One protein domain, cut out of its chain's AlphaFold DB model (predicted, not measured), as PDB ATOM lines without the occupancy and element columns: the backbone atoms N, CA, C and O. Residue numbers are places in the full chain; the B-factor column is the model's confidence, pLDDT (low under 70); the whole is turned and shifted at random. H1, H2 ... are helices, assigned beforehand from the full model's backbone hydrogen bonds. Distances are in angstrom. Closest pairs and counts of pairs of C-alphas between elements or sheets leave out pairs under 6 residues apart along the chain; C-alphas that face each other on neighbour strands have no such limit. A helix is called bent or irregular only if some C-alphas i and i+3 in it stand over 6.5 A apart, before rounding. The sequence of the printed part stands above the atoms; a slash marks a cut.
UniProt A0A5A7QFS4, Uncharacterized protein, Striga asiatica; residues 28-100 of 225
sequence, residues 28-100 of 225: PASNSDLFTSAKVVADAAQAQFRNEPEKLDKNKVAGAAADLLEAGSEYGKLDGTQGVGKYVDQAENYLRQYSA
ATOM      1  N   PRO A  28      26.067 -25.028 -18.196       69.12
ATOM      2  CA  PRO A  28      27.188 -25.914 -17.909       69.12
ATOM      3  C   PRO A  28      28.400 -25.068 -17.513       69.12
ATOM      4  O   PRO A  28      28.765 -24.125 -18.228       69.12
ATOM      5  N   ALA A  29      28.956 -25.359 -16.336       79.62
ATOM      6  CA  ALA A  29      30.079 -24.622 -15.780       79.62
ATOM      7  C   ALA A  29      31.292 -24.772 -16.707       79.62
ATOM      8  O   ALA A  29      31.629 -25.871 -17.150       79.62
ATOM      9  N   SER A  30      31.941 -23.656 -17.039       88.25
ATOM     10  CA  SER A  30      33.138 -23.692 -17.880       88.25
ATOM     11  C   SER A  30      34.322 -24.306 -17.121       88.25
ATOM     12  O   SER A  30      34.314 -24.362 -15.896       88.25
ATOM     13  N   ASN A  31      35.388 -24.723 -17.812       89.94
ATOM     14  CA  ASN A  31      36.566 -25.312 -17.151       89.94
ATOM     15  C   ASN A  31      37.176 -24.405 -16.061       89.94
ATOM     16  O   ASN A  31      37.645 -24.904 -15.038       89.94
ATOM     17  N   SER A  32      37.163 -23.081 -16.257       93.19
ATOM     18  CA  SER A  32      37.598 -22.127 -15.231       93.19
ATOM     19  C   SER A  32      36.651 -22.107 -14.036       93.19
ATOM     20  O   SER A  32      37.119 -22.107 -12.899       93.19
ATOM     21  N   ASP A  33      35.341 -22.158 -14.283       92.06
ATOM     22  CA  ASP A  33      34.336 -22.192 -13.219       92.06
ATOM     23  C   ASP A  33      34.449 -23.495 -12.422       92.06
ATOM     24  O   ASP A  33      34.490 -23.460 -11.197       92.06
ATOM     25  N   LEU A  34      34.644 -24.633 -13.095       94.38
ATOM     26  CA  LEU A  34      34.866 -25.930 -12.454       94.38
ATOM     27  C   LEU A  34      36.097 -25.933 -11.556       94.38
ATOM     28  O   LEU A  34      36.047 -26.467 -10.449       94.38
ATOM     29  N   PHE A  35      37.191 -25.304 -11.985       94.75
ATOM     30  CA  PHE A  35      38.365 -25.156 -11.133       94.75
ATOM     31  C   PHE A  35      38.073 -24.273  -9.912       94.75
ATOM     32  O   PHE A  35      38.480 -24.607  -8.797       94.75
ATOM     33  N   THR A  36      37.332 -23.172 -10.083       95.56
ATOM     34  CA  THR A  36      36.922 -22.342  -8.940       95.56
ATOM     35  C   THR A  36      35.991 -23.093  -7.989       95.56
ATOM     36  O   THR A  36      36.189 -23.021  -6.777       95.56
ATOM     37  N   SER A  37      35.060 -23.894  -8.507       95.00
ATOM     38  CA  SER A  37      34.160 -24.738  -7.721       95.00
ATOM     39  C   SER A  37      34.933 -25.834  -6.980       95.00
ATOM     40  O   SER A  37      34.754 -26.013  -5.773       95.00
ATOM     41  N   ALA A  38      35.896 -26.487  -7.640       95.69
ATOM     42  CA  ALA A  38      36.821 -27.430  -7.009       95.69
ATOM     43  C   ALA A  38      37.596 -26.777  -5.862       95.69
ATOM     44  O   ALA A  38      37.689 -27.349  -4.777       95.69
ATOM     45  N   LYS A  39      38.100 -25.557  -6.068       95.75
ATOM     46  CA  LYS A  39      38.798 -24.802  -5.027       95.75
ATOM     47  C   LYS A  39      37.886 -24.473  -3.846       95.75
ATOM     48  O   LYS A  39      38.300 -24.675  -2.711       95.75
ATOM     49  N   VAL A  40      36.661 -24.010  -4.087       95.81
ATOM     50  CA  VAL A  40      35.694 -23.701  -3.018       95.81
ATOM     51  C   VAL A  40      35.391 -24.942  -2.175       95.81
ATOM     52  O   VAL A  40      35.382 -24.866  -0.947       95.81
ATOM     53  N   VAL A  41      35.190 -26.098  -2.812       95.69
ATOM     54  CA  VAL A  41      34.949 -27.367  -2.109       95.69
ATOM     55  C   VAL A  41      36.204 -27.852  -1.372       95.69
ATOM     56  O   VAL A  41      36.105 -28.310  -0.235       95.69
ATOM     57  N   ALA A  42      37.390 -27.713  -1.967       95.56
ATOM     58  CA  ALA A  42      38.657 -28.088  -1.338       95.56
ATOM     59  C   ALA A  42      38.990 -27.208  -0.124       95.56
ATOM     60  O   ALA A  42      39.344 -27.730   0.933       95.56
ATOM     61  N   ASP A  43      38.818 -25.890  -0.241       93.56
ATOM     62  CA  ASP A  43      38.995 -24.943   0.862       93.56
ATOM     63  C   ASP A  43      37.989 -25.249   1.989       93.56
ATOM     64  O   ASP A  43      38.342 -25.205   3.171       93.56
ATOM     65  N   ALA A  44      36.764 -25.658   1.640       95.00
ATOM     66  CA  ALA A  44      35.767 -26.108   2.604       95.00
ATOM     67  C   ALA A  44      36.165 -27.396   3.327       95.00
ATOM     68  O   ALA A  44      36.094 -27.451   4.556       95.00
ATOM     69  N   ALA A  45      36.632 -28.410   2.600       94.25
ATOM     70  CA  ALA A  45      37.147 -29.637   3.199       94.25
ATOM     71  C   ALA A  45      38.340 -29.343   4.123       94.25
ATOM     72  O   ALA A  45      38.379 -29.810   5.261       94.25
ATOM     73  N   GLN A  46      39.276 -28.499   3.682       94.19
ATOM     74  CA  GLN A  46      40.425 -28.083   4.480       94.19
ATOM     75  C   GLN A  46      40.002 -27.375   5.772       94.19
ATOM     76  O   GLN A  46      40.576 -27.630   6.830       94.19
ATOM     77  N   ALA A  47      38.998 -26.503   5.715       93.62
ATOM     78  CA  ALA A  47      38.471 -25.835   6.899       93.62
ATOM     79  C   ALA A  47      37.779 -26.809   7.865       93.62
ATOM     80  O   ALA A  47      37.933 -26.652   9.074       93.62
ATOM     81  N   GLN A  48      37.094 -27.850   7.369       91.56
ATOM     82  CA  GLN A  48      36.581 -28.926   8.232       91.56
ATOM     83  C   GLN A  48      37.725 -29.631   8.974       91.56
ATOM     84  O   GLN A  48      37.665 -29.769  10.191       91.56
ATOM     85  N   PHE A  49      38.811 -29.998   8.280       92.94
ATOM     86  CA  PHE A  49      39.982 -30.626   8.915       92.94
ATOM     87  C   PHE A  49      40.688 -29.716   9.926       92.94
ATOM     88  O   PHE A  49      41.307 -30.201  10.872       92.94
ATOM     89  N   ARG A  50      40.594 -28.398   9.741       93.62
ATOM     90  CA  ARG A  50      41.134 -27.392  10.664       93.62
ATOM     91  C   ARG A  50      40.172 -27.027  11.801       93.62
ATOM     92  O   ARG A  50      40.519 -26.167  12.603       93.62
ATOM     93  N   ASN A  51      39.006 -27.676  11.897       90.12
ATOM     94  CA  ASN A  51      37.932 -27.342  12.838       90.12
ATOM     95  C   ASN A  51      37.476 -25.873  12.743       90.12
ATOM     96  O   ASN A  51      37.090 -25.265  13.738       90.12
ATOM     97  N   GLU A  52      37.472 -25.310  11.532       89.44
ATOM     98  CA  GLU A  52      36.960 -23.965  11.238       89.44
ATOM     99  C   GLU A  52      35.734 -23.982  10.293       89.44
ATOM    100  O   GLU A  52      35.691 -23.227   9.318       89.44
ATOM    101  N   PRO A  53      34.699 -24.813  10.543       84.12
ATOM    102  CA  PRO A  53      33.549 -24.943   9.646       84.12
ATOM    103  C   PRO A  53      32.655 -23.694   9.615       84.12
ATOM    104  O   PRO A  53      31.827 -23.545   8.719       84.12
ATOM    105  N   GLU A  54      32.791 -22.809  10.603       85.94
ATOM    106  CA  GLU A  54      31.973 -21.601  10.754       85.94
ATOM    107  C   GLU A  54      32.324 -20.517   9.734       85.94
ATOM    108  O   GLU A  54      31.474 -19.707   9.380       85.94
ATOM    109  N   LYS A  55      33.557 -20.530   9.212       84.25
ATOM    110  CA  LYS A  55      34.022 -19.581   8.187       84.25
ATOM    111  C   LYS A  55      33.597 -19.985   6.770       84.25
ATOM    112  O   LYS A  55      34.045 -19.378   5.802       84.25
ATOM    113  N   LEU A  56      32.783 -21.032   6.635       88.12
ATOM    114  CA  LEU A  56      32.402 -21.590   5.346       88.12
ATOM    115  C   LEU A  56      31.046 -21.094   4.873       88.12
ATOM    116  O   LEU A  56      30.016 -21.292   5.520       88.12
ATOM    117  N   ASP A  57      31.048 -20.572   3.652       91.19
ATOM    118  CA  ASP A  57      29.840 -20.271   2.901       91.19
ATOM    119  C   ASP A  57      29.200 -21.574   2.400       91.19
ATOM    120  O   ASP A  57      29.389 -21.979   1.253       91.19
ATOM    121  N   LYS A  58      28.413 -22.237   3.253       92.69
ATOM    122  CA  LYS A  58      27.744 -23.518   2.937       92.69
ATOM    123  C   LYS A  58      26.958 -23.472   1.623       92.69
ATOM    124  O   LYS A  58      26.969 -24.444   0.879       92.69
ATOM    125  N   ASN A  59      26.342 -22.332   1.308       93.75
ATOM    126  CA  ASN A  59      25.608 -22.132   0.057       93.75
ATOM    127  C   ASN A  59      26.535 -22.124  -1.171       93.75
ATOM    128  O   ASN A  59      26.190 -22.709  -2.192       93.75
ATOM    129  N   LYS A  60      27.730 -21.518  -1.071       92.88
ATOM    130  CA  LYS A  60      28.729 -21.547  -2.154       92.88
ATOM    131  C   LYS A  60      29.337 -22.930  -2.309       92.88
ATOM    132  O   LYS A  60      29.508 -23.380  -3.429       92.88
ATOM    133  N   VAL A  61      29.628 -23.607  -1.197       94.62
ATOM    134  CA  VAL A  61      30.144 -24.981  -1.216       94.62
ATOM    135  C   VAL A  61      29.124 -25.931  -1.832       94.62
ATOM    136  O   VAL A  61      29.501 -26.769  -2.637       94.62
ATOM    137  N   ALA A  62      27.837 -25.779  -1.508       94.69
ATOM    138  CA  ALA A  62      26.769 -26.579  -2.096       94.69
ATOM    139  C   ALA A  62      26.612 -26.324  -3.603       94.69
ATOM    140  O   ALA A  62      26.528 -27.281  -4.363       94.69
ATOM    141  N   GLY A  63      26.627 -25.057  -4.039       93.56
ATOM    142  CA  GLY A  63      26.597 -24.712  -5.465       93.56
ATOM    143  C   GLY A  63      27.819 -25.245  -6.215       93.56
ATOM    144  O   GLY A  63      27.677 -25.939  -7.211       93.56
ATOM    145  N   ALA A  64      29.013 -25.035  -5.662       95.56
ATOM    146  CA  ALA A  64      30.259 -25.538  -6.226       95.56
ATOM    147  C   ALA A  64      30.300 -27.075  -6.288       95.56
ATOM    148  O   ALA A  64      30.762 -27.647  -7.270       95.56
ATOM    149  N   ALA A  65      29.801 -27.761  -5.260       94.75
ATOM    150  CA  ALA A  65      29.687 -29.213  -5.269       94.75
ATOM    151  C   ALA A  65      28.683 -29.699  -6.327       94.75
ATOM    152  O   ALA A  65      28.938 -30.717  -6.967       94.75
ATOM    153  N   ALA A  66      27.582 -28.971  -6.536       93.88
ATOM    154  CA  ALA A  66      26.631 -29.267  -7.602       93.88
ATOM    155  C   ALA A  66      27.269 -29.097  -8.990       93.88
ATOM    156  O   ALA A  66      27.122 -29.992  -9.815       93.88
ATOM    157  N   ASP A  67      28.049 -28.036  -9.220       93.94
ATOM    158  CA  ASP A  67      28.766 -27.834 -10.488       93.94
ATOM    159  C   ASP A  67      29.747 -28.981 -10.782       93.94
ATOM    160  O   ASP A  67      29.829 -29.465 -11.911       93.94
ATOM    161  N   LEU A  68      30.478 -29.453  -9.762       93.69
ATOM    162  CA  LEU A  68      31.395 -30.590  -9.901       93.69
ATOM    163  C   LEU A  68      30.658 -31.907 -10.151       93.69
ATOM    164  O   LEU A  68      31.152 -32.745 -10.902       93.69
ATOM    165  N   LEU A  69      29.498 -32.107  -9.520       92.81
ATOM    166  CA  LEU A  69      28.681 -33.303  -9.714       92.81
ATOM    167  C   LEU A  69      28.051 -33.328 -11.111       92.81
ATOM    168  O   LEU A  69      28.047 -34.376 -11.759       92.81
ATOM    169  N   GLU A  70      27.562 -32.185 -11.587       90.81
ATOM    170  CA  GLU A  70      27.002 -32.035 -12.930       90.81
ATOM    171  C   GLU A  70      28.084 -32.286 -13.984       90.81
ATOM    172  O   GLU A  70      27.929 -33.158 -14.837       90.81
ATOM    173  N   ALA A  71      29.245 -31.636 -13.859       91.69
ATOM    174  CA  ALA A  71      30.370 -31.882 -14.757       91.69
ATOM    175  C   ALA A  71      30.881 -33.325 -14.669       91.69
ATOM    176  O   ALA A  71      31.195 -33.935 -15.688       91.69
ATOM    177  N   GLY A  72      30.932 -33.915 -13.474       88.81
ATOM    178  CA  GLY A  72      31.255 -35.331 -13.308       88.81
ATOM    179  C   GLY A  72      30.265 -36.244 -14.036       88.81
ATOM    180  O   GLY A  72      30.669 -37.257 -14.606       88.81
ATOM    181  N   SER A  73      28.990 -35.864 -14.084       87.19
ATOM    182  CA  SER A  73      27.946 -36.601 -14.797       87.19
ATOM    183  C   SER A  73      28.075 -36.440 -16.318       87.19
ATOM    184  O   SER A  73      28.067 -37.441 -17.039       87.19
ATOM    185  N   GLU A  74      28.284 -35.215 -16.808       86.56
ATOM    186  CA  GLU A  74      28.442 -34.915 -18.238       86.56
ATOM    187  C   GLU A  74      29.745 -35.482 -18.828       86.56
ATOM    188  O   GLU A  74      29.741 -36.109 -19.894       86.56
ATOM    189  N   TYR A  75      30.872 -35.293 -18.138       84.38
ATOM    190  CA  TYR A  75      32.194 -35.702 -18.621       84.38
ATOM    191  C   TYR A  75      32.559 -37.133 -18.233       84.38
ATOM    192  O   TYR A  75      33.295 -37.792 -18.970       84.38
ATOM    193  N   GLY A  76      32.041 -37.640 -17.113       85.75
ATOM    194  CA  GLY A  76      32.268 -39.020 -16.697       85.75
ATOM    195  C   GLY A  76      31.528 -40.015 -17.584       85.75
ATOM    196  O   GLY A  76      32.072 -41.078 -17.875       85.75
ATOM    197  N   LYS A  77      30.325 -39.666 -18.062       86.50
ATOM    198  CA  LYS A  77      29.411 -40.586 -18.763       86.50
ATOM    199  C   LYS A  77      29.339 -41.918 -18.010       86.50
ATOM    200  O   LYS A  77      29.931 -42.915 -18.406       86.50
ATOM    201  N   LEU A  78      28.640 -41.913 -16.879       84.75
ATOM    202  CA  LEU A  78      28.506 -43.061 -15.970       84.75
ATOM    203  C   LEU A  78      27.580 -44.172 -16.512       84.75
ATOM    204  O   LEU A  78      27.075 -44.985 -15.746       84.75
ATOM    205  N   ASP A  79      27.336 -44.195 -17.820       82.75
ATOM    206  CA  ASP A  79      26.526 -45.214 -18.477       82.75
ATOM    207  C   ASP A  79      27.361 -46.478 -18.724       82.75
ATOM    208  O   ASP A  79      28.529 -46.387 -19.098       82.75
ATOM    209  N   GLY A  80      26.772 -47.664 -18.575       80.12
ATOM    210  CA  GLY A  80      27.493 -48.932 -18.765       80.12
ATOM    211  C   GLY A  80      28.078 -49.127 -20.173       80.12
ATOM    212  O   GLY A  80      28.963 -49.954 -20.398       80.12
ATOM    213  N   THR A  81      27.632 -48.340 -21.157       82.62
ATOM    214  CA  THR A  81      28.095 -48.444 -22.546       82.62
ATOM    215  C   THR A  81      29.165 -47.420 -22.932       82.62
ATOM    216  O   THR A  81      29.871 -47.631 -23.924       82.62
ATOM    217  N   GLN A  82      29.338 -46.327 -22.179       84.69
ATOM    218  CA  GLN A  82      30.237 -45.222 -22.539       84.69
ATOM    219  C   GLN A  82      31.037 -44.691 -21.341       84.69
ATOM    220  O   GLN A  82      30.739 -44.987 -20.194       84.69
ATOM    221  N   GLY A  83      32.093 -43.918 -21.621       86.12
ATOM    222  CA  GLY A  83      32.919 -43.245 -20.609       86.12
ATOM    223  C   GLY A  83      33.410 -44.144 -19.478       86.12
ATOM    224  O   GLY A  83      33.881 -45.256 -19.726       86.12
ATOM    225  N   VAL A  84      33.343 -43.638 -18.244       88.56
ATOM    226  CA  VAL A  84      33.818 -44.365 -17.061       88.56
ATOM    227  C   VAL A  84      32.915 -45.536 -16.672       88.56
ATOM    228  O   VAL A  84      33.426 -46.496 -16.100       88.56
ATOM    229  N   GLY A  85      31.626 -45.527 -17.035       90.19
ATOM    230  CA  GLY A  85      30.701 -46.615 -16.686       90.19
ATOM    231  C   GLY A  85      31.105 -47.964 -17.292       90.19
ATOM    232  O   GLY A  85      31.151 -48.963 -16.577       90.19
ATOM    233  N   LYS A  86      31.575 -47.991 -18.548       91.81
ATOM    234  CA  LYS A  86      32.111 -49.217 -19.180       91.81
ATOM    235  C   LYS A  86      33.252 -49.859 -18.376       91.81
ATOM    236  O   LYS A  86      33.355 -51.083 -18.306       91.81
ATOM    237  N   TYR A  87      34.148 -49.051 -17.811       90.81
ATOM    238  CA  TYR A  87      35.285 -49.565 -17.040       90.81
ATOM    239  C   TYR A  87      34.865 -50.035 -15.650       90.81
ATOM    240  O   TYR A  87      35.438 -50.996 -15.143       90.81
ATOM    241  N   VAL A  88      33.851 -49.397 -15.057       92.69
ATOM    242  CA  VAL A  88      33.229 -49.865 -13.813       92.69
ATOM    243  C   VAL A  88      32.589 -51.236 -14.031       92.69
ATOM    244  O   VAL A  88      32.877 -52.147 -13.262       92.69
ATOM    245  N   ASP A  89      31.845 -51.431 -15.120       89.88
ATOM    246  CA  ASP A  89      31.237 -52.725 -15.457       89.88
ATOM    247  C   ASP A  89      32.291 -53.812 -15.706       89.88
ATOM    248  O   ASP A  89      32.161 -54.956 -15.261       89.88
ATOM    249  N   GLN A  90      33.377 -53.464 -16.405       92.75
ATOM    250  CA  GLN A  90      34.506 -54.374 -16.589       92.75
ATOM    251  C   GLN A  90      35.136 -54.748 -15.247       92.75
ATOM    252  O   GLN A  90      35.330 -55.934 -14.981       92.75
ATOM    253  N   ALA A  91      35.428 -53.763 -14.396       93.06
ATOM    254  CA  ALA A  91      35.993 -53.994 -13.074       93.06
ATOM    255  C   ALA A  91      35.064 -54.852 -12.207       93.06
ATOM    256  O   ALA A  91      35.534 -55.771 -11.537       93.06
ATOM    257  N   GLU A  92      33.754 -54.614 -12.262       91.00
ATOM    258  CA  GLU A  92      32.760 -55.426 -11.571       91.00
ATOM    259  C   GLU A  92      32.768 -56.871 -12.078       91.00
ATOM    260  O   GLU A  92      32.794 -57.800 -11.272       91.00
ATOM    261  N   ASN A  93      32.797 -57.096 -13.394       93.75
ATOM    262  CA  ASN A  93      32.841 -58.444 -13.956       93.75
ATOM    263  C   ASN A  93      34.130 -59.184 -13.557       93.75
ATOM    264  O   ASN A  93      34.074 -60.333 -13.123       93.75
ATOM    265  N   TYR A  94      35.283 -58.511 -13.619       92.62
ATOM    266  CA  TYR A  94      36.548 -59.062 -13.130       92.62
ATOM    267  C   TYR A  94      36.475 -59.393 -11.635       92.62
ATOM    268  O   TYR A  94      36.813 -60.505 -11.236       92.62
ATOM    269  N   LEU A  95      35.979 -58.481 -10.795       93.81
ATOM    270  CA  LEU A  95      35.812 -58.747  -9.365       93.81
ATOM    271  C   LEU A  95      34.862 -59.917  -9.126       93.81
ATOM    272  O   LEU A  95      35.179 -60.766  -8.304       93.81
ATOM    273  N   ARG A  96      33.747 -60.032  -9.854       91.44
ATOM    274  CA  ARG A  96      32.804 -61.159  -9.740       91.44
ATOM    275  C   ARG A  96      33.436 -62.497 -10.118       91.44
ATOM    276  O   ARG A  96      33.166 -63.486  -9.442       91.44
ATOM    277  N   GLN A  97      34.306 -62.535 -11.129       90.94
ATOM    278  CA  GLN A  97      35.033 -63.753 -11.514       90.94
ATOM    279  C   GLN A  97      35.917 -64.290 -10.382       90.94
ATOM    280  O   GLN A  97      36.048 -65.504 -10.235       90.94
ATOM    281  N   TYR A  98      36.483 -63.404  -9.559       85.25
ATOM    282  CA  TYR A  98      37.374 -63.783  -8.455       85.25
ATOM    283  C   TYR A  98      36.722 -63.727  -7.065       85.25
ATOM    284  O   TYR A  98      37.264 -64.294  -6.119       85.25
ATOM    285  N   SER A  99      35.566 -63.070  -6.935       77.25
ATOM    286  CA  SER A  99      34.786 -62.961  -5.691       77.25
ATOM    287  C   SER A  99      33.706 -64.031  -5.580       77.25
ATOM    288  O   SER A  99      33.091 -64.165  -4.523       77.25
ATOM    289  N   ALA A 100      33.465 -64.806  -6.643       70.94
ATOM    290  CA  ALA A 100      32.696 -66.031  -6.523       70.94
ATOM    291  C   ALA A 100      33.372 -66.925  -5.466       70.94
ATOM    292  O   ALA A 100      34.579 -67.180  -5.568       70.94
TER     293      ALA A 100
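What this domain is: This is residues 28 to 100 of the 225 residues of an uncharacterized protein of Striga asiatica (UniProt A0A5A7QFS4). Three helices make an open, flat arch: H1 and H2 cross as a steep X at one end, H2 runs on from the crossing as the bar of the arch, and at its far end the link turns a corner into H3, which reaches away from the other two. H1 and H3 are the two legs of the arch, with no contact between them, and residues 91 to 100, of which 91 to 99 belong to H3, stick out free. The printed part has 73 residues, with three named helices in the order H1, H2, H3 and no named strand, and its class is all helix. It is only just loose, close to extended, with a radius of gyration of the C-alphas of 16.8 A and spans of 48 by 30 by 15 A.

Where its parts are: H1 and H2 are the longest helices, with 19 residues each. H1 holds residues 31 to 49 and measures 26.8 A from first to last C-alpha; it begins at C-alpha 31 at (36.566, -25.312, -17.151). H2 holds residues 58 to 76 and measures 25.4 A, ending at C-alpha 76 at (32.268, -39.020, -16.697). H3 holds residues 83 to 99 and measures 24.8 A, ending at C-alpha 99 at (34.786, -62.961, -5.691). H3 is neither bent nor irregular, but only just: C-alphas 83 and 86 are 6.2 A apart.

How they stand to each other: H1 and H2 touch, with 21 pairs of C-alphas within 8 A; their closest C-alphas, those of Ser 37 and Ala 64, are 4.3 A apart. They run opposite ways at a steep tilt of 53 degrees, and their centres are 10.3 A apart. H2 and H3 touch only at the corner by their link, with residues 75 to 76 of H2 and residues 83 to 85 of H3 alone; their closest C-alphas, those of Gly 76 and Val 84, are 5.6 A apart. Their lines are about perpendicular, at 80 degrees, and their centres are 25.8 A apart. H1 and H3 are apart. In H1 and H2 every O i to N i+4 pair is within hydrogen-bond range; in H3, 12 of 13 are.

The domain as a whole: The two C-alphas farthest apart, those of Lys 55 and Ala 100, are 48.7 A apart, and the first and last printed C-alphas, those of Pro 28 and Ala 100, are 42.1 A apart. Without residues 91 to 100, the body has 63 residues and spans 43 by 24 by 15 A. The printed part has no cut. The links from H1 to H2, of 8 residues, and from H2 to H3, of 6 residues, are short. The mean pLDDT of the printed part is 90.1, and residue 28 is the one printed residue under 70.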